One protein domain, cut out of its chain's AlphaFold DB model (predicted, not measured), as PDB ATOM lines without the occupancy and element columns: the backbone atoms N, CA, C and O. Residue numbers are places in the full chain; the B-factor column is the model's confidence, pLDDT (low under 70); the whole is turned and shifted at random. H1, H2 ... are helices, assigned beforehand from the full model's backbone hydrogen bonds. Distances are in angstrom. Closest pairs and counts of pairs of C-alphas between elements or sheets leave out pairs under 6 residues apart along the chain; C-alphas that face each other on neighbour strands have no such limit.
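What this domain is: This is residues 176 to 304 of the 305 residues of the protein "Peptidase_S78_2 domain-containing protein" of Phycisphaerae bacterium (UniProt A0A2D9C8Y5). Seven helices pack into a compact, mostly crossed cluster, with the long helix H1 along one side, H3 and H4 in the middle, and H7 and H2 on the side away from H1. H6 packs on H2 and H3, and the short H5 packs on H6, far from the middle. The printed part has 129 residues, with seven named helices in the order H1 to H7 and no named strand; the class is all helix. The radius of gyration of the C-alphas is 14.3 A, and the spans are 40 by 29 by 24 A.

Where its parts are: Find C-alpha 176 at (-19.364, -47.325, -49.552); from there H1, residues 176 to 200, runs 35.1 A to C-alpha 200 at (-9.936, -26.141, -23.207). Next come H2, residues 210 to 226, 23.9 A long, and H3, residues 234 to 244, 15.4 A long. H4, residues 251 to 263, measures 18.6 A. After it look for H5, residues 266 to 269, and H6, residues 278 to 285. H7, residues 288 to 303, runs 22.8 A and ends at C-alpha 303, (2.901, -38.703, -21.145).

How they stand to each other: Start at H1: its residues 183 to 190 alone touch H3, at a steep tilt of 52 degrees, and the closest C-alphas, of Ser 186 and Val 235, are 5.7 A apart. H1 and H4 are close but not clearly touching, with the C-alphas of Asp 193 and Ser 252 closest at 7.3 A. H2 touches H3 at a steep tilt of 53 degrees, opposite ways, with the C-alphas of Ser 213 and Ala 244 closest at 4.4 A. H2 also touches H6, where the closest C-alphas, of Ala 216 and Ala 285, are 4.4 A apart. H3 touches H6 too, with the C-alphas of Ala 240 and Ala 285 closest at 4.6 A. H4 touches H7 at a steep tilt of 47 degrees, opposite ways, with the C-alphas of Arg 258 and Leu 292 closest at 5.3 A. H5 touches H6, and the closest C-alphas, of Asp 267 and Gly 279, are 5.4 A apart. H7 touches H2 with residues 288 to 291 alone, closest at the C-alphas of Val 212 and Gly 291, 5.2 A. H1 and H7 are apart. In H1, H2, H3, H4, H6 and H7 every O i to N i+4 pair is within hydrogen-bond range; H5 is too short for such a pair.

The domain as a whole: The C-alphas farthest apart, of Asn 226 and Asn 304, are 43.1 A apart. The printed part has no cut, and no link is long. Residues 204 to 205 pair with residues 249 to 250, antiparallel. The model's confidence is low at residues 176 to 202, with pLDDT under 70.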
ATOM      1  N   ASP A 176     -18.358 -48.384 -49.345       38.50
ATOM      2  CA  ASP A 176     -19.364 -47.325 -49.552       38.50
ATOM      3  C   ASP A 176     -20.145 -46.928 -48.281       38.50
ATOM      4  O   ASP A 176     -20.333 -45.733 -48.021       38.50
ATOM      5  N   ASP A 177     -20.555 -47.892 -47.448       40.81
ATOM      6  CA  ASP A 177     -21.213 -47.599 -46.161       40.81
ATOM      7  C   ASP A 177     -20.207 -47.073 -45.129       40.81
ATOM      8  O   ASP A 177     -20.538 -46.233 -44.281       40.81
ATOM      9  N   LEU A 178     -18.943 -47.501 -45.251       40.88
ATOM     10  CA  LEU A 178     -17.832 -46.939 -44.498       40.88
ATOM     11  C   LEU A 178     -17.612 -45.477 -44.892       40.88
ATOM     12  O   LEU A 178     -17.537 -44.624 -44.026       40.88
ATOM     13  N   LEU A 179     -17.535 -45.150 -46.182       40.12
ATOM     14  CA  LEU A 179     -17.184 -43.804 -46.644       40.12
ATOM     15  C   LEU A 179     -18.203 -42.738 -46.219       40.12
ATOM     16  O   LEU A 179     -17.794 -41.671 -45.764       40.12
ATOM     17  N   ASN A 180     -19.508 -43.022 -46.299       47.16
ATOM     18  CA  ASN A 180     -20.552 -42.050 -45.939       47.16
ATOM     19  C   ASN A 180     -20.670 -41.828 -44.422       47.16
ATOM     20  O   ASN A 180     -20.820 -40.690 -43.955       47.16
ATOM     21  N   SER A 181     -20.585 -42.912 -43.646       52.28
ATOM     22  CA  SER A 181     -20.606 -42.846 -42.183       52.28
ATOM     23  C   SER A 181     -19.303 -42.240 -41.654       52.28
ATOM     24  O   SER A 181     -19.354 -41.313 -40.845       52.28
ATOM     25  N   LEU A 182     -18.149 -42.636 -42.204       50.06
ATOM     26  CA  LEU A 182     -16.848 -42.055 -41.889       50.06
ATOM     27  C   LEU A 182     -16.747 -40.586 -42.258       50.06
ATOM     28  O   LEU A 182     -16.107 -39.896 -41.487       50.06
ATOM     29  N   ASP A 183     -17.317 -40.087 -43.363       55.12
ATOM     30  CA  ASP A 183     -17.249 -38.652 -43.701       55.12
ATOM     31  C   ASP A 183     -18.080 -37.796 -42.733       55.12
ATOM     32  O   ASP A 183     -17.645 -36.713 -42.330       55.12
ATOM     33  N   SER A 184     -19.243 -38.305 -42.319       54.56
ATOM     34  CA  SER A 184     -20.123 -37.652 -41.341       54.56
ATOM     35  C   SER A 184     -19.494 -37.649 -39.944       54.56
ATOM     36  O   SER A 184     -19.434 -36.609 -39.289       54.56
ATOM     37  N   ILE A 185     -18.945 -38.794 -39.530       58.75
ATOM     38  CA  ILE A 185     -18.169 -38.965 -38.298       58.75
ATOM     39  C   ILE A 185     -16.943 -38.046 -38.321       58.75
ATOM     40  O   ILE A 185     -16.774 -37.231 -37.427       58.75
ATOM     41  N   SER A 186     -16.153 -38.091 -39.391       59.12
ATOM     42  CA  SER A 186     -14.989 -37.237 -39.675       59.12
ATOM     43  C   SER A 186     -15.285 -35.749 -39.487       59.12
ATOM     44  O   SER A 186     -14.505 -35.026 -38.867       59.12
ATOM     45  N   LEU A 187     -16.424 -35.278 -39.999       61.31
ATOM     46  CA  LEU A 187     -16.820 -33.881 -39.861       61.31
ATOM     47  C   LEU A 187     -17.178 -33.526 -38.409       61.31
ATOM     48  O   LEU A 187     -16.809 -32.454 -37.934       61.31
ATOM     49  N   LEU A 188     -17.860 -34.425 -37.696       60.25
ATOM     50  CA  LEU A 188     -18.168 -34.244 -36.277       60.25
ATOM     51  C   LEU A 188     -16.909 -34.309 -35.398       60.25
ATOM     52  O   LEU A 188     -16.800 -33.519 -34.463       60.25
ATOM     53  N   GLU A 189     -15.938 -35.175 -35.715       62.53
ATOM     54  CA  GLU A 189     -14.638 -35.233 -35.024       62.53
ATOM     55  C   GLU A 189     -13.871 -33.919 -35.158       62.53
ATOM     56  O   GLU A 189     -13.237 -33.476 -34.207       62.53
ATOM     57  N   GLU A 190     -13.919 -33.274 -36.325       66.38
ATOM     58  CA  GLU A 190     -13.282 -31.970 -36.517       66.38
ATOM     59  C   GLU A 190     -13.977 -30.859 -35.744       66.38
ATOM     60  O   GLU A 190     -13.300 -30.034 -35.135       66.38
ATOM     61  N   ILE A 191     -15.311 -30.852 -35.730       67.19
ATOM     62  CA  ILE A 191     -16.078 -29.894 -34.930       67.19
ATOM     63  C   ILE A 191     -15.757 -30.085 -33.443       67.19
ATOM     64  O   ILE A 191     -15.548 -29.101 -32.736       67.19
ATOM     65  N   ALA A 192     -15.667 -31.334 -32.976       64.94
ATOM     66  CA  ALA A 192     -15.273 -31.658 -31.609       64.94
ATOM     67  C   ALA A 192     -13.837 -31.197 -31.307       64.94
ATOM     68  O   ALA A 192     -13.626 -30.510 -30.314       64.94
ATOM     69  N   ASP A 193     -12.871 -31.484 -32.182       64.75
ATOM     70  CA  ASP A 193     -11.479 -31.041 -32.039       64.75
ATOM     71  C   ASP A 193     -11.356 -29.505 -32.012       64.75
ATOM     72  O   ASP A 193     -10.588 -28.958 -31.217       64.75
ATOM     73  N   GLU A 194     -12.094 -28.792 -32.871       67.44
ATOM     74  CA  GLU A 194     -12.116 -27.328 -32.878       67.44
ATOM     75  C   GLU A 194     -12.763 -26.772 -31.606       67.44
ATOM     76  O   GLU A 194     -12.224 -25.831 -31.015       67.44
ATOM     77  N   LEU A 195     -13.877 -27.355 -31.154       65.75
ATOM     78  CA  LEU A 195     -14.542 -26.992 -29.902       65.75
ATOM     79  C   LEU A 195     -13.641 -27.248 -28.697       65.75
ATOM     80  O   LEU A 195     -13.526 -26.378 -27.836       65.75
ATOM     81  N   GLU A 196     -12.968 -28.392 -28.636       63.00
ATOM     82  CA  GLU A 196     -12.021 -28.726 -27.575       63.00
ATOM     83  C   GLU A 196     -10.812 -27.783 -27.583       63.00
ATOM     84  O   GLU A 196     -10.421 -27.265 -26.534       63.00
ATOM     85  N   ALA A 197     -10.252 -27.481 -28.759       63.22
ATOM     86  CA  ALA A 197      -9.153 -26.528 -28.888       63.22
ATOM     87  C   ALA A 197      -9.550 -25.119 -28.408       63.22
ATOM     88  O   ALA A 197      -8.769 -24.477 -27.701       63.22
ATOM     89  N   HIS A 198     -10.764 -24.659 -28.735       63.66
ATOM     90  CA  HIS A 198     -11.274 -23.344 -28.332       63.66
ATOM     91  C   HIS A 198     -11.745 -23.285 -26.871       63.66
ATOM     92  O   HIS A 198     -11.621 -22.238 -26.235       63.66
ATOM     93  N   THR A 199     -12.280 -24.380 -26.327       54.94
ATOM     94  CA  THR A 199     -12.888 -24.412 -24.984       54.94
ATOM     95  C   THR A 199     -11.871 -24.764 -23.897       54.94
ATOM     96  O   THR A 199     -11.998 -24.289 -22.770       54.94
ATOM     97  N   MET A 200     -10.843 -25.564 -24.211       54.22
ATOM     98  CA  MET A 200      -9.936 -26.141 -23.207       54.22
ATOM     99  C   MET A 200      -8.468 -25.690 -23.305       54.22
ATOM    100  O   MET A 200      -7.642 -26.206 -22.554       54.22
ATOM    101  N   ASN A 201      -8.111 -24.724 -24.168       55.44
ATOM    102  CA  ASN A 201      -6.710 -24.302 -24.380       55.44
ATOM    103  C   ASN A 201      -5.769 -25.507 -24.616       55.44
ATOM    104  O   ASN A 201      -4.677 -25.590 -24.046       55.44
ATOM    105  N   LEU A 202      -6.203 -26.482 -25.420       65.44
ATOM    106  CA  LEU A 202      -5.413 -27.689 -25.654       65.44
ATOM    107  C   LEU A 202      -4.080 -27.356 -26.334       65.44
ATOM    108  O   LEU A 202      -4.014 -26.573 -27.285       65.44
ATOM    109  N   LYS A 203      -3.003 -27.996 -25.858       77.62
ATOM    110  CA  LYS A 203      -1.673 -27.872 -26.463       77.62
ATOM    111  C   LYS A 203      -1.742 -28.343 -27.923       77.62
ATOM    112  O   LYS A 203      -2.163 -29.467 -28.203       77.62
ATOM    113  N   SER A 204      -1.311 -27.482 -28.839       86.06
ATOM    114  CA  SER A 204      -1.157 -27.797 -30.259       86.06
ATOM    115  C   SER A 204       0.309 -27.691 -30.673       86.06
ATOM    116  O   SER A 204       1.088 -26.942 -30.082       86.06
ATOM    117  N   PHE A 205       0.701 -28.482 -31.669       91.19
ATOM    118  CA  PHE A 205       2.098 -28.682 -32.044       91.19
ATOM    119  C   PHE A 205       2.264 -28.605 -33.556       91.19
ATOM    120  O   PHE A 205       1.540 -29.255 -34.302       91.19
ATOM    121  N   SER A 206       3.237 -27.826 -34.016       94.06
ATOM    122  CA  SER A 206       3.649 -27.728 -35.425       94.06
ATOM    123  C   SER A 206       5.101 -28.179 -35.638       94.06
ATOM    124  O   SER A 206       5.682 -27.976 -36.704       94.06
ATOM    125  N   ASP A 207       5.708 -28.799 -34.621       95.25
ATOM    126  CA  ASP A 207       7.119 -29.195 -34.593       95.25
ATOM    127  C   ASP A 207       7.396 -30.543 -35.280       95.25
ATOM    128  O   ASP A 207       8.471 -31.125 -35.120       95.25
ATOM    129  N   TYR A 208       6.450 -31.044 -36.077       96.31
ATOM    130  CA  TYR A 208       6.676 -32.235 -36.882       96.31
ATOM    131  C   TYR A 208       7.755 -32.000 -37.959       96.31
ATOM    132  O   TYR A 208       7.851 -30.907 -38.543       96.31
ATOM    133  N   PRO A 209       8.593 -33.018 -38.248       97.25
ATOM    134  CA  PRO A 209       9.689 -32.901 -39.205       97.25
ATOM    135  C   PRO A 209       9.226 -32.529 -40.614       97.25
ATOM    136  O   PRO A 209       8.134 -32.900 -41.040       97.25
ATOM    137  N   ASP A 210      10.110 -31.908 -41.398       97.56
ATOM    138  CA  ASP A 210       9.815 -31.546 -42.794       97.56
ATOM    139  C   ASP A 210       9.446 -32.755 -43.654       97.56
ATOM    140  O   ASP A 210       8.656 -32.632 -44.581       97.56
ATOM    141  N   ALA A 211       9.955 -33.944 -43.321       97.94
ATOM    142  CA  ALA A 211       9.568 -35.186 -43.984       97.94
ATOM    143  C   ALA A 211       8.054 -35.464 -43.891       97.94
ATOM    144  O   ALA A 211       7.476 -35.959 -44.853       97.94
ATOM    145  N   VAL A 212       7.404 -35.106 -42.776       98.19
ATOM    146  CA  VAL A 212       5.946 -35.230 -42.595       98.19
ATOM    147  C   VAL A 212       5.227 -34.297 -43.566       98.19
ATOM    148  O   VAL A 212       4.392 -34.741 -44.354       98.19
ATOM    149  N   SER A 213       5.611 -33.019 -43.575       97.94
ATOM    150  CA  SER A 213       5.044 -32.019 -44.484       97.94
ATOM    151  C   SER A 213       5.292 -32.345 -45.951       97.94
ATOM    152  O   SER A 213       4.413 -32.140 -46.779       97.94
ATOM    153  N   ASN A 214       6.477 -32.849 -46.291       98.31
ATOM    154  CA  ASN A 214       6.840 -33.184 -47.665       98.31
ATOM    155  C   ASN A 214       6.043 -34.386 -48.178       98.31
ATOM    156  O   ASN A 214       5.602 -34.355 -49.321       98.31
ATOM    157  N   ASN A 215       5.790 -35.397 -47.341       98.25
ATOM    158  CA  ASN A 215       4.902 -36.506 -47.703       98.25
ATOM    159  C   ASN A 215       3.488 -35.999 -48.012       98.25
ATOM    160  O   ASN A 215       2.949 -36.301 -49.074       98.25
ATOM    161  N   ALA A 216       2.937 -35.152 -47.140       97.88
ATOM    162  CA  ALA A 216       1.610 -34.583 -47.343       97.88
ATOM    163  C   ALA A 216       1.537 -33.706 -48.610       97.88
ATOM    164  O   ALA A 216       0.597 -33.827 -49.391       97.88
ATOM    165  N   LYS A 217       2.566 -32.885 -48.875       98.31
ATOM    166  CA  LYS A 217       2.688 -32.099 -50.117       98.31
ATOM    167  C   LYS A 217       2.743 -32.979 -51.361       98.31
ATOM    168  O   LYS A 217       2.118 -32.644 -52.361       98.31
ATOM    169  N   ASN A 218       3.479 -34.088 -51.316       97.94
ATOM    170  CA  ASN A 218       3.575 -35.011 -52.445       97.94
ATOM    171  C   ASN A 218       2.229 -35.690 -52.729       97.94
ATOM    172  O   ASN A 218       1.842 -35.786 -53.892       97.94
ATOM    173  N   ALA A 219       1.505 -36.101 -51.684       97.38
ATOM    174  CA  ALA A 219       0.163 -36.662 -51.816       97.38
ATOM    175  C   ALA A 219      -0.825 -35.639 -52.407       97.38
ATOM    176  O   ALA A 219      -1.541 -35.959 -53.351       97.38
ATOM    177  N   LEU A 220      -0.809 -34.395 -51.911       97.12
ATOM    178  CA  LEU A 220      -1.635 -33.305 -52.444       97.12
ATOM    179  C   LEU A 220      -1.321 -33.015 -53.907       97.12
ATOM    180  O   LEU A 220      -2.234 -32.969 -54.720       97.12
ATOM    181  N   LYS A 221      -0.038 -32.882 -54.253       97.75
ATOM    182  CA  LYS A 221       0.388 -32.635 -55.631       97.75
ATOM    183  C   LYS A 221      -0.092 -33.743 -56.568       97.75
ATOM    184  O   LYS A 221      -0.613 -33.463 -57.641       97.75
ATOM    185  N   TRP A 222       0.064 -35.002 -56.162       97.31
ATOM    186  CA  TRP A 222      -0.424 -36.119 -56.963       97.31
ATOM    187  C   TRP A 222      -1.941 -36.053 -57.150       97.31
ATOM    188  O   TRP A 222      -2.422 -36.258 -58.261       97.31
ATOM    189  N   ALA A 223      -2.684 -35.720 -56.095       94.69
ATOM    190  CA  ALA A 223      -4.133 -35.605 -56.156       94.69
ATOM    191  C   ALA A 223      -4.623 -34.380 -56.950       94.69
ATOM    192  O   ALA A 223      -5.692 -34.443 -57.547       94.69
ATOM    193  N   GLU A 224      -3.863 -33.286 -57.000       94.62
ATOM    194  CA  GLU A 224      -4.134 -32.155 -57.901       94.62
ATOM    195  C   GLU A 224      -3.987 -32.567 -59.371       94.62
ATOM    196  O   GLU A 224      -4.795 -32.175 -60.211       94.62
ATOM    197  N   GLU A 225      -2.975 -33.380 -59.681       95.94
ATOM    198  CA  GLU A 225      -2.681 -33.830 -61.045       95.94
ATOM    199  C   GLU A 225      -3.596 -34.980 -61.510       95.94
ATOM    200  O   GLU A 225      -3.943 -35.047 -62.688       95.94
ATOM    201  N   ASN A 226      -3.988 -35.884 -60.605       95.00
ATOM    202  CA  ASN A 226      -4.650 -37.155 -60.945       95.00
ATOM    203  C   ASN A 226      -6.046 -37.316 -60.321       95.00
ATOM    204  O   ASN A 226      -6.770 -38.251 -60.658       95.00
ATOM    205  N   GLY A 227      -6.440 -36.407 -59.429       91.94
ATOM    206  CA  GLY A 227      -7.632 -36.541 -58.599       91.94
ATOM    207  C   GLY A 227      -7.422 -37.487 -57.414       91.94
ATOM    208  O   GLY A 227      -6.562 -38.361 -57.423       91.94
ATOM    209  N   TRP A 228      -8.247 -37.334 -56.377       86.75
ATOM    210  CA  TRP A 228      -8.262 -38.266 -55.241       86.75
ATOM    211  C   TRP A 228      -8.983 -39.589 -55.550       86.75
ATOM    212  O   TRP A 228      -8.790 -40.563 -54.831       86.75
ATOM    213  N   GLY A 229      -9.822 -39.644 -56.591       87.56
ATOM    214  CA  GLY A 229     -10.681 -40.803 -56.859       87.56
ATOM    215  C   GLY A 229     -11.582 -41.137 -55.663       87.56
ATOM    216  O   GLY A 229     -12.082 -40.233 -54.993       87.56
ATOM    217  N   SER A 230     -11.736 -42.431 -55.372       83.44
ATOM    218  CA  SER A 230     -12.403 -42.940 -54.162       83.44
ATOM    219  C   SER A 230     -11.533 -42.854 -52.899       83.44
ATOM    220  O   SER A 230     -11.970 -43.234 -51.817       83.44
ATOM    221  N   CYS A 231     -10.299 -42.347 -52.996       85.12
ATOM    222  CA  CYS A 231      -9.364 -42.365 -51.883       85.12
ATOM    223  C   CYS A 231      -9.576 -41.207 -50.909       85.12
ATOM    224  O   CYS A 231      -9.547 -40.027 -51.277       85.12
ATOM    225  N   GLY A 232      -9.668 -41.574 -49.633       78.75
ATOM    226  CA  GLY A 232      -9.621 -40.657 -48.504       78.75
ATOM    227  C   GLY A 232     -10.917 -39.900 -48.248       78.75
ATOM    228  O   GLY A 232     -11.533 -39.330 -49.151       78.75
ATOM    229  N   THR A 233     -11.261 -39.811 -46.969       82.50
ATOM    230  CA  THR A 233     -12.329 -38.947 -46.464       82.50
ATOM    231  C   THR A 233     -11.937 -37.472 -46.549       82.50
ATOM    232  O   THR A 233     -10.768 -37.107 -46.750       82.50
ATOM    233  N   SER A 234     -12.921 -36.601 -46.362       74.44
ATOM    234  CA  SER A 234     -12.733 -35.157 -46.226       74.44
ATOM    235  C   SER A 234     -11.711 -34.785 -45.136       74.44
ATOM    236  O   SER A 234     -10.825 -33.967 -45.407       74.44
ATOM    237  N   VAL A 235     -11.728 -35.452 -43.971       76.38
ATOM    238  CA  VAL A 235     -10.702 -35.301 -42.916       76.38
ATOM    239  C   VAL A 235      -9.316 -35.673 -43.415       76.38
ATOM    240  O   VAL A 235      -8.371 -34.918 -43.204       76.38
ATOM    241  N   GLY A 236      -9.161 -36.813 -44.098       82.88
ATOM    242  CA  GLY A 236      -7.848 -37.238 -44.594       82.88
ATOM    243  C   GLY A 236      -7.243 -36.215 -45.562       82.88
ATOM    244  O   GLY A 236      -6.057 -35.887 -45.483       82.88
ATOM    245  N   LYS A 237      -8.083 -35.636 -46.425       89.12
ATOM    246  CA  LYS A 237      -7.697 -34.593 -47.388       89.12
ATOM    247  C   LYS A 237      -7.359 -33.269 -46.694       89.12
ATOM    248  O   LYS A 237      -6.371 -32.619 -47.045       89.12
ATOM    249  N   ARG A 238      -8.128 -32.862 -45.681       84.94
ATOM    250  CA  ARG A 238      -7.823 -31.670 -44.868       84.94
ATOM    251  C   ARG A 238      -6.560 -31.852 -44.036       84.94
ATOM    252  O   ARG A 238      -5.723 -30.952 -44.007       84.94
ATOM    253  N   ARG A 239      -6.353 -33.034 -43.452       91.12
ATOM    254  CA  ARG A 239      -5.132 -33.390 -42.720       91.12
ATOM    255  C   ARG A 239      -3.899 -33.239 -43.597       91.12
ATOM    256  O   ARG A 239      -2.924 -32.636 -43.152       91.12
ATOM    257  N   ALA A 240      -3.962 -33.704 -44.844       94.94
ATOM    258  CA  ALA A 240      -2.886 -33.510 -45.807       94.94
ATOM    259  C   ALA A 240      -2.562 -32.021 -46.000       94.94
ATOM    260  O   ALA A 240      -1.402 -31.627 -45.888       94.94
ATOM    261  N   ASN A 241      -3.581 -31.180 -46.202       91.81
ATOM    262  CA  ASN A 241      -3.403 -29.728 -46.311       91.81
ATOM    263  C   ASN A 241      -2.765 -29.126 -45.049       91.81
ATOM    264  O   ASN A 241      -1.784 -28.391 -45.153       91.81
ATOM    265  N   GLN A 242      -3.258 -29.491 -43.863       91.88
ATOM    266  CA  GLN A 242      -2.757 -28.983 -42.583       91.88
ATOM    267  C   GLN A 242      -1.293 -29.384 -42.330       91.88
ATOM    268  O   GLN A 242      -0.471 -28.570 -41.904       91.88
ATOM    269  N   LEU A 243      -0.931 -30.633 -42.637       96.62
ATOM    270  CA  LEU A 243       0.442 -31.122 -42.505       96.62
ATOM    271  C   LEU A 243       1.376 -30.463 -43.526       96.62
ATOM    272  O   LEU A 243       2.490 -30.053 -43.177       96.62
ATOM    273  N   ALA A 244       0.914 -30.306 -44.767       97.06
ATOM    274  CA  ALA A 244       1.647 -29.627 -45.825       97.06
ATOM    275  C   ALA A 244       1.941 -28.158 -45.482       97.06
ATOM    276  O   ALA A 244       3.035 -27.673 -45.786       97.06
ATOM    277  N   SER A 245       1.018 -27.472 -44.802       94.00
ATOM    278  CA  SER A 245       1.169 -26.073 -44.386       94.00
ATOM    279  C   SER A 245       1.943 -25.868 -43.081       94.00
ATOM    280  O   SER A 245       2.085 -24.722 -42.665       94.00
ATOM    281  N   LYS A 246       2.458 -26.927 -42.429       94.94
ATOM    282  CA  LYS A 246       3.093 -26.831 -41.090       94.94
ATOM    283  C   LYS A 246       2.150 -26.249 -40.013       94.94
ATOM    284  O   LYS A 246       2.611 -25.679 -39.026       94.94
ATOM    285  N   SER A 247       0.836 -26.370 -40.196       91.94
ATOM    286  CA  SER A 247      -0.138 -25.872 -39.224       91.94
ATOM    287  C   SER A 247      -0.098 -26.682 -37.927       91.94
ATOM    288  O   SER A 247       0.095 -27.895 -37.939       91.94
ATOM    289  N   ALA A 248      -0.312 -26.019 -36.789       91.06
ATOM    290  CA  ALA A 248      -0.346 -26.702 -35.501       91.06
ATOM    291  C   ALA A 248      -1.502 -27.714 -35.433       91.06
ATOM    292  O   ALA A 248      -2.582 -27.477 -35.981       91.06
ATOM    293  N   ILE A 249      -1.256 -28.839 -34.764       89.81
ATOM    294  CA  ILE A 249      -2.206 -29.939 -34.581       89.81
ATOM    295  C   ILE A 249      -2.341 -30.314 -33.106       89.81
ATOM    296  O   ILE A 249      -1.366 -30.266 -32.357       89.81
ATOM    297  N   THR A 250      -3.556 -30.652 -32.678       87.44
ATOM    298  CA  THR A 250      -3.890 -30.986 -31.285       87.44
ATOM    299  C   THR A 250      -3.336 -32.351 -30.873       87.44
ATOM    300  O   THR A 250      -3.022 -33.192 -31.715       87.44
ATOM    301  N   VAL A 251      -3.261 -32.613 -29.564       86.12
ATOM    302  CA  VAL A 251      -2.899 -33.946 -29.040       86.12
ATOM    303  C   VAL A 251      -3.844 -35.036 -29.560       86.12
ATOM    304  O   VAL A 251      -3.367 -36.100 -29.954       86.12
ATOM    305  N   SER A 252      -5.156 -34.774 -29.614       80.88
ATOM    306  CA  SER A 252      -6.154 -35.702 -30.167       80.88
ATOM    307  C   SER A 252      -5.844 -36.045 -31.626       80.88
ATOM    308  O   SER A 252      -5.760 -37.218 -31.990       80.88
ATOM    309  N   THR A 253      -5.533 -35.038 -32.443       87.62
ATOM    310  CA  THR A 253      -5.083 -35.236 -33.821       87.62
ATOM    311  C   THR A 253      -3.812 -36.092 -33.894       87.62
ATOM    312  O   THR A 253      -3.716 -36.963 -34.759       87.62
ATOM    313  N   ILE A 254      -2.829 -35.872 -33.014       92.56
ATOM    314  CA  ILE A 254      -1.574 -36.646 -33.008       92.56
ATOM    315  C   ILE A 254      -1.851 -38.127 -32.700       92.56
ATOM    316  O   ILE A 254      -1.285 -38.996 -33.367       92.56
ATOM    317  N   LYS A 255      -2.754 -38.426 -31.754       86.75
ATOM    318  CA  LYS A 255      -3.218 -39.799 -31.478       86.75
ATOM    319  C   LYS A 255      -3.853 -40.429 -32.715       86.75
ATOM    320  O   LYS A 255      -3.405 -41.484 -33.158       86.75
ATOM    321  N   ARG A 256      -4.778 -39.724 -33.379       85.94
ATOM    322  CA  ARG A 256      -5.416 -40.217 -34.615       85.94
ATOM    323  C   ARG A 256      -4.411 -40.469 -35.739       85.94
ATOM    324  O   ARG A 256      -4.486 -41.499 -36.405       85.94
ATOM    325  N   MET A 257      -3.432 -39.576 -35.918       93.50
ATOM    326  CA  MET A 257      -2.331 -39.797 -36.862       93.50
ATOM    327  C   MET A 257      -1.571 -41.089 -36.543       93.50
ATOM    328  O   MET A 257      -1.288 -41.866 -37.454       93.50
ATOM    329  N   ARG A 258      -1.263 -41.341 -35.266       93.75
ATOM    330  CA  ARG A 258      -0.586 -42.563 -34.820       93.75
ATOM    331  C   ARG A 258      -1.438 -43.811 -35.078       93.75
ATOM    332  O   ARG A 258      -0.913 -44.736 -35.693       93.75
ATOM    333  N   SER A 259      -2.717 -43.833 -34.681       84.81
ATOM    334  CA  SER A 259      -3.627 -44.971 -34.928       84.81
ATOM    335  C   SER A 259      -3.741 -45.285 -36.419       84.81
ATOM    336  O   SER A 259      -3.464 -46.411 -36.840       84.81
ATOM    337  N   PHE A 260      -4.061 -44.283 -37.246       89.94
ATOM    338  CA  PHE A 260      -4.199 -44.463 -38.693       89.94
ATOM    339  C   PHE A 260      -2.911 -45.023 -39.316       89.94
ATOM    340  O   PHE A 260      -2.923 -46.052 -39.991       89.94
ATOM    341  N   LEU A 261      -1.764 -44.392 -39.050       94.12
ATOM    342  CA  LEU A 261      -0.495 -44.806 -39.652       94.12
ATOM    343  C   LEU A 261       0.015 -46.154 -39.124       94.12
ATOM    344  O   LEU A 261       0.766 -46.828 -39.831       94.12
ATOM    345  N   ALA A 262      -0.356 -46.558 -37.907       89.44
ATOM    346  CA  ALA A 262      -0.033 -47.881 -37.382       89.44
ATOM    347  C   ALA A 262      -0.866 -48.968 -38.078       89.44
ATOM    348  O   ALA A 262      -0.296 -49.947 -38.567       89.44
ATOM    349  N   ARG A 263      -2.187 -48.763 -38.200       86.00
ATOM    350  CA  ARG A 263      -3.109 -49.704 -38.862       86.00
ATOM    351  C   ARG A 263      -2.778 -49.894 -40.343       86.00
ATOM    352  O   ARG A 263      -2.689 -51.024 -40.816       86.00
ATOM    353  N   HIS A 264      -2.480 -48.804 -41.047       88.81
ATOM    354  CA  HIS A 264      -2.237 -48.811 -42.494       88.81
ATOM    355  C   HIS A 264      -0.764 -49.026 -42.893       88.81
ATOM    356  O   HIS A 264      -0.413 -48.977 -44.071       88.81
ATOM    357  N   ALA A 265       0.142 -49.294 -41.943       89.00
ATOM    358  CA  ALA A 265       1.547 -49.577 -42.268       89.00
ATOM    359  C   ALA A 265       1.710 -50.845 -43.129       89.00
ATOM    360  O   ALA A 265       2.661 -50.949 -43.914       89.00
ATOM    361  N   GLY A 266       0.792 -51.809 -42.974       86.81
ATOM    362  CA  GLY A 266       0.745 -53.047 -43.751       86.81
ATOM    363  C   GLY A 266       0.455 -52.821 -45.234       86.81
ATOM    364  O   GLY A 266       1.061 -53.497 -46.068       86.81
ATOM    365  N   ASP A 267      -0.368 -51.821 -45.558       86.69
ATOM    366  CA  ASP A 267      -0.812 -51.504 -46.924       86.69
ATOM    367  C   ASP A 267       0.360 -51.138 -47.836       86.69
ATOM    368  O   ASP A 267       0.331 -51.374 -49.040       86.69
ATOM    369  N   LEU A 268       1.462 -50.650 -47.261       90.56
ATOM    370  CA  LEU A 268       2.687 -50.331 -47.996       90.56
ATOM    371  C   LEU A 268       3.398 -51.556 -48.594       90.56
ATOM    372  O   LEU A 268       4.349 -51.406 -49.366       90.56
ATOM    373  N   LYS A 269       3.001 -52.776 -48.215       90.62
ATOM    374  CA  LYS A 269       3.524 -54.008 -48.821       90.62
ATOM    375  C   LYS A 269       2.969 -54.205 -50.233       90.62
ATOM    376  O   LYS A 269       3.725 -54.617 -51.115       90.62
ATOM    377  N   SER A 270       1.686 -53.902 -50.428       87.31
ATOM    378  CA  SER A 270       0.954 -54.042 -51.693       87.31
ATOM    379  C   SER A 270       0.858 -52.729 -52.477       87.31
ATOM    380  O   SER A 270       0.910 -52.773 -53.700       87.31
ATOM    381  N   SER A 271       0.803 -51.577 -51.804       92.19
ATOM    382  CA  SER A 271       0.708 -50.241 -52.405       92.19
ATOM    383  C   SER A 271       2.033 -49.482 -52.253       92.19
ATOM    384  O   SER A 271       2.371 -48.988 -51.172       92.19
ATOM    385  N   LYS A 272       2.843 -49.427 -53.322       92.69
ATOM    386  CA  LYS A 272       4.205 -48.848 -53.297       92.69
ATOM    387  C   LYS A 272       4.276 -47.477 -53.969       92.69
ATOM    388  O   LYS A 272       5.124 -46.663 -53.600       92.69
ATOM    389  N   SER A 273       3.385 -47.233 -54.921       93.81
ATOM    390  CA  SER A 273       3.172 -45.987 -55.655       93.81
ATOM    391  C   SER A 273       1.791 -45.405 -55.341       93.81
ATOM    392  O   SER A 273       0.885 -46.127 -54.938       93.81
ATOM    393  N   TYR A 274       1.601 -44.103 -55.577       94.75
ATOM    394  CA  TYR A 274       0.283 -43.455 -55.488       94.75
ATOM    395  C   TYR A 274      -0.726 -43.990 -56.517       94.75
ATOM    396  O   TYR A 274      -1.925 -43.839 -56.332       94.75
ATOM    397  N   SER A 275      -0.249 -44.653 -57.573       91.25
ATOM    398  CA  SER A 275      -1.089 -45.340 -58.561       91.25
ATOM    399  C   SER A 275      -1.603 -46.710 -58.109       91.25
ATOM    400  O   SER A 275      -2.468 -47.272 -58.773       91.25
ATOM    401  N   ASP A 276      -1.079 -47.275 -57.018       90.75
ATOM    402  CA  ASP A 276      -1.357 -48.657 -56.596       90.75
ATOM    403  C   ASP A 276      -2.585 -48.736 -55.664       90.75
ATOM    404  O   ASP A 276      -2.595 -49.494 -54.693       90.75
ATOM    405  N   GLY A 277      -3.590 -47.890 -55.899       87.62
ATOM    406  CA  GLY A 277      -4.740 -47.699 -55.012       87.62
ATOM    407  C   GLY A 277      -4.472 -46.744 -53.840       87.62
ATOM    408  O   GLY A 277      -3.463 -46.038 -53.789       87.62
ATOM    409  N   CYS A 278      -5.392 -46.707 -52.873       91.31
ATOM    410  CA  CYS A 278      -5.418 -45.657 -51.850       91.31
ATOM    411  C   CYS A 278      -4.324 -45.762 -50.779       91.31
ATOM    412  O   CYS A 278      -4.020 -44.758 -50.136       91.31
ATOM    413  N   GLY A 279      -3.717 -46.940 -50.596       93.50
ATOM    414  CA  GLY A 279      -2.794 -47.225 -49.494       93.50
ATOM    415  C   GLY A 279      -1.644 -46.223 -49.397       93.50
ATOM    416  O   GLY A 279      -1.570 -45.452 -48.442       93.50
ATOM    417  N   LYS A 280      -0.754 -46.171 -50.398       95.75
ATOM    418  CA  LYS A 280       0.416 -45.276 -50.366       95.75
ATOM    419  C   LYS A 280       0.029 -43.799 -50.329       95.75
ATOM    420  O   LYS A 280       0.684 -43.020 -49.632       95.75
ATOM    421  N   LEU A 281      -0.998 -43.423 -51.092       96.19
ATOM    422  CA  LEU A 281      -1.467 -42.045 -51.203       96.19
ATOM    423  C   LEU A 281      -1.980 -41.535 -49.855       96.19
ATOM    424  O   LEU A 281      -1.510 -40.509 -49.367       96.19
ATOM    425  N   MET A 282      -2.886 -42.283 -49.220       95.25
ATOM    426  CA  MET A 282      -3.454 -41.897 -47.932       95.25
ATOM    427  C   MET A 282      -2.440 -42.017 -46.801       95.25
ATOM    428  O   MET A 282      -2.414 -41.173 -45.909       95.25
ATOM    429  N   TYR A 283      -1.535 -42.990 -46.860       96.25
ATOM    430  CA  TYR A 283      -0.460 -43.095 -45.881       96.25
ATOM    431  C   TYR A 283       0.429 -41.842 -45.868       96.25
ATOM    432  O   TYR A 283       0.739 -41.301 -44.807       96.25
ATOM    433  N   ASP A 284       0.810 -41.332 -47.042       97.56
ATOM    434  CA  ASP A 284       1.605 -40.105 -47.150       97.56
ATOM    435  C   ASP A 284       0.796 -38.833 -46.879       97.56
ATOM    436  O   ASP A 284       1.348 -37.891 -46.309       97.56
ATOM    437  N   ALA A 285      -0.499 -38.815 -47.213       96.69
ATOM    438  CA  ALA A 285      -1.419 -37.730 -46.866       96.69
ATOM    439  C   ALA A 285      -1.455 -37.475 -45.347       96.69
ATOM    440  O   ALA A 285      -1.509 -36.329 -44.907       96.69
ATOM    441  N   TRP A 286      -1.323 -38.533 -44.544       96.31
ATOM    442  CA  TRP A 286      -1.213 -38.463 -43.083       96.31
ATOM    443  C   TRP A 286       0.230 -38.286 -42.569       96.31
ATOM    444  O   TRP A 286       0.482 -38.359 -41.370       96.31
ATOM    445  N   GLY A 287       1.201 -38.019 -43.449       96.62
ATOM    446  CA  GLY A 287       2.595 -37.747 -43.082       96.62
ATOM    447  C   GLY A 287       3.535 -38.957 -43.148       96.62
ATOM    448  O   GLY A 287       4.746 -38.824 -42.929       96.62
ATOM    449  N   GLY A 288       3.018 -40.132 -43.499       97.25
ATOM    450  CA  GLY A 288       3.786 -41.341 -43.773       97.25
ATOM    451  C   GLY A 288       4.580 -41.880 -42.580       97.25
ATOM    452  O   GLY A 288       4.308 -41.584 -41.419       97.25
ATOM    453  N   LYS A 289       5.639 -42.657 -42.854       97.19
ATOM    454  CA  LYS A 289       6.453 -43.298 -41.796       97.19
ATOM    455  C   LYS A 289       7.127 -42.271 -40.881       97.19
ATOM    456  O   LYS A 289       7.433 -42.574 -39.732       97.19
ATOM    457  N   ALA A 290       7.398 -41.077 -41.408       97.69
ATOM    458  CA  ALA A 290       7.907 -39.959 -40.625       97.69
ATOM    459  C   ALA A 290       6.846 -39.447 -39.640       97.69
ATOM    460  O   ALA A 290       7.174 -39.217 -38.479       97.69
ATOM    461  N   GLY A 291       5.593 -39.334 -40.093       97.44
ATOM    462  CA  GLY A 291       4.450 -38.958 -39.263       97.44
ATOM    463  C   GLY A 291       4.236 -39.940 -38.118       97.44
ATOM    464  O   GLY A 291       4.122 -39.504 -36.979       97.44
ATOM    465  N   LEU A 292       4.298 -41.248 -38.395       97.56
ATOM    466  CA  LEU A 292       4.098 -42.289 -37.381       97.56
ATOM    467  C   LEU A 292       5.135 -42.179 -36.261       97.56
ATOM    468  O   LEU A 292       4.781 -42.047 -35.095       97.56
ATOM    469  N   ARG A 293       6.420 -42.146 -36.630       97.75
ATOM    470  CA  ARG A 293       7.518 -42.043 -35.658       97.75
ATOM    471  C   ARG A 293       7.447 -40.762 -34.837       97.75
ATOM    472  O   ARG A 293       7.729 -40.781 -33.643       97.75
ATOM    473  N   TRP A 294       7.118 -39.641 -35.481       97.94
ATOM    474  CA  TRP A 294       6.978 -38.373 -34.775       97.94
ATOM    475  C   TRP A 294       5.797 -38.412 -33.807       97.94
ATOM    476  O   TRP A 294       5.970 -38.025 -32.656       97.94
ATOM    477  N   ALA A 295       4.641 -38.923 -34.233       97.12
ATOM    478  CA  ALA A 295       3.457 -39.011 -33.390       97.12
ATOM    479  C   ALA A 295       3.704 -39.911 -32.169       97.12
ATOM    480  O   ALA A 295       3.458 -39.485 -31.046       97.12
ATOM    481  N   GLU A 296       4.298 -41.094 -32.358       96.62
ATOM    482  CA  GLU A 296       4.695 -41.986 -31.256       96.62
ATOM    483  C   GLU A 296       5.663 -41.300 -30.280       96.62
ATOM    484  O   GLU A 296       5.465 -41.332 -29.065       96.62
ATOM    485  N   SER A 297       6.698 -40.632 -30.802       96.69
ATOM    486  CA  SER A 297       7.668 -39.917 -29.969       96.69
ATOM    487  C   SER A 297       7.039 -38.743 -29.220       96.69
ATOM    488  O   SER A 297       7.410 -38.485 -28.075       96.69
ATOM    489  N   LYS A 298       6.129 -38.007 -29.863       95.81
ATOM    490  CA  LYS A 298       5.476 -36.829 -29.294       95.81
ATOM    491  C   LYS A 298       4.493 -37.227 -28.199       95.81
ATOM    492  O   LYS A 298       4.518 -36.619 -27.139       95.81
ATOM    493  N   LEU A 299       3.689 -38.267 -28.412       93.25
ATOM    494  CA  LEU A 299       2.769 -38.778 -27.393       93.25
ATOM    495  C   LEU A 299       3.528 -39.287 -26.170       93.25
ATOM    496  O   LEU A 299       3.217 -38.881 -25.057       93.25
ATOM    497  N   LYS A 300       4.610 -40.046 -26.380       93.75
ATOM    498  CA  LYS A 300       5.481 -40.476 -25.282       93.75
ATOM    499  C   LYS A 300       6.098 -39.299 -24.522       93.75
ATOM    500  O   LYS A 300       6.274 -39.380 -23.313       93.75
ATOM    501  N   GLN A 301       6.462 -38.217 -25.210       92.00
ATOM    502  CA  GLN A 301       6.945 -37.002 -24.547       92.00
ATOM    503  C   GLN A 301       5.850 -36.398 -23.656       92.00
ATOM    504  O   GLN A 301       6.114 -36.095 -22.501       92.00
ATOM    505  N   LEU A 302       4.626 -36.286 -24.174       87.94
ATOM    506  CA  LEU A 302       3.491 -35.686 -23.471       87.94
ATOM    507  C   LEU A 302       2.978 -36.518 -22.290       87.94
ATOM    508  O   LEU A 302       2.375 -35.956 -21.388       87.94
ATOM    509  N   GLU A 303       3.203 -37.830 -22.289       80.62
ATOM    510  CA  GLU A 303       2.901 -38.703 -21.145       80.62
ATOM    511  C   GLU A 303       3.883 -38.522 -19.975       80.62
ATOM    512  O   GLU A 303       3.569 -38.905 -18.851       80.62
ATOM    513  N   ASN A 304       5.071 -37.966 -20.235       74.88
ATOM    514  CA  ASN A 304       6.124 -37.755 -19.235       74.88
ATOM    515  C   ASN A 304       6.259 -36.284 -18.781       74.88
ATOM    516  O   ASN A 304       7.107 -36.009 -17.931       74.88
TER     517      ASN A 304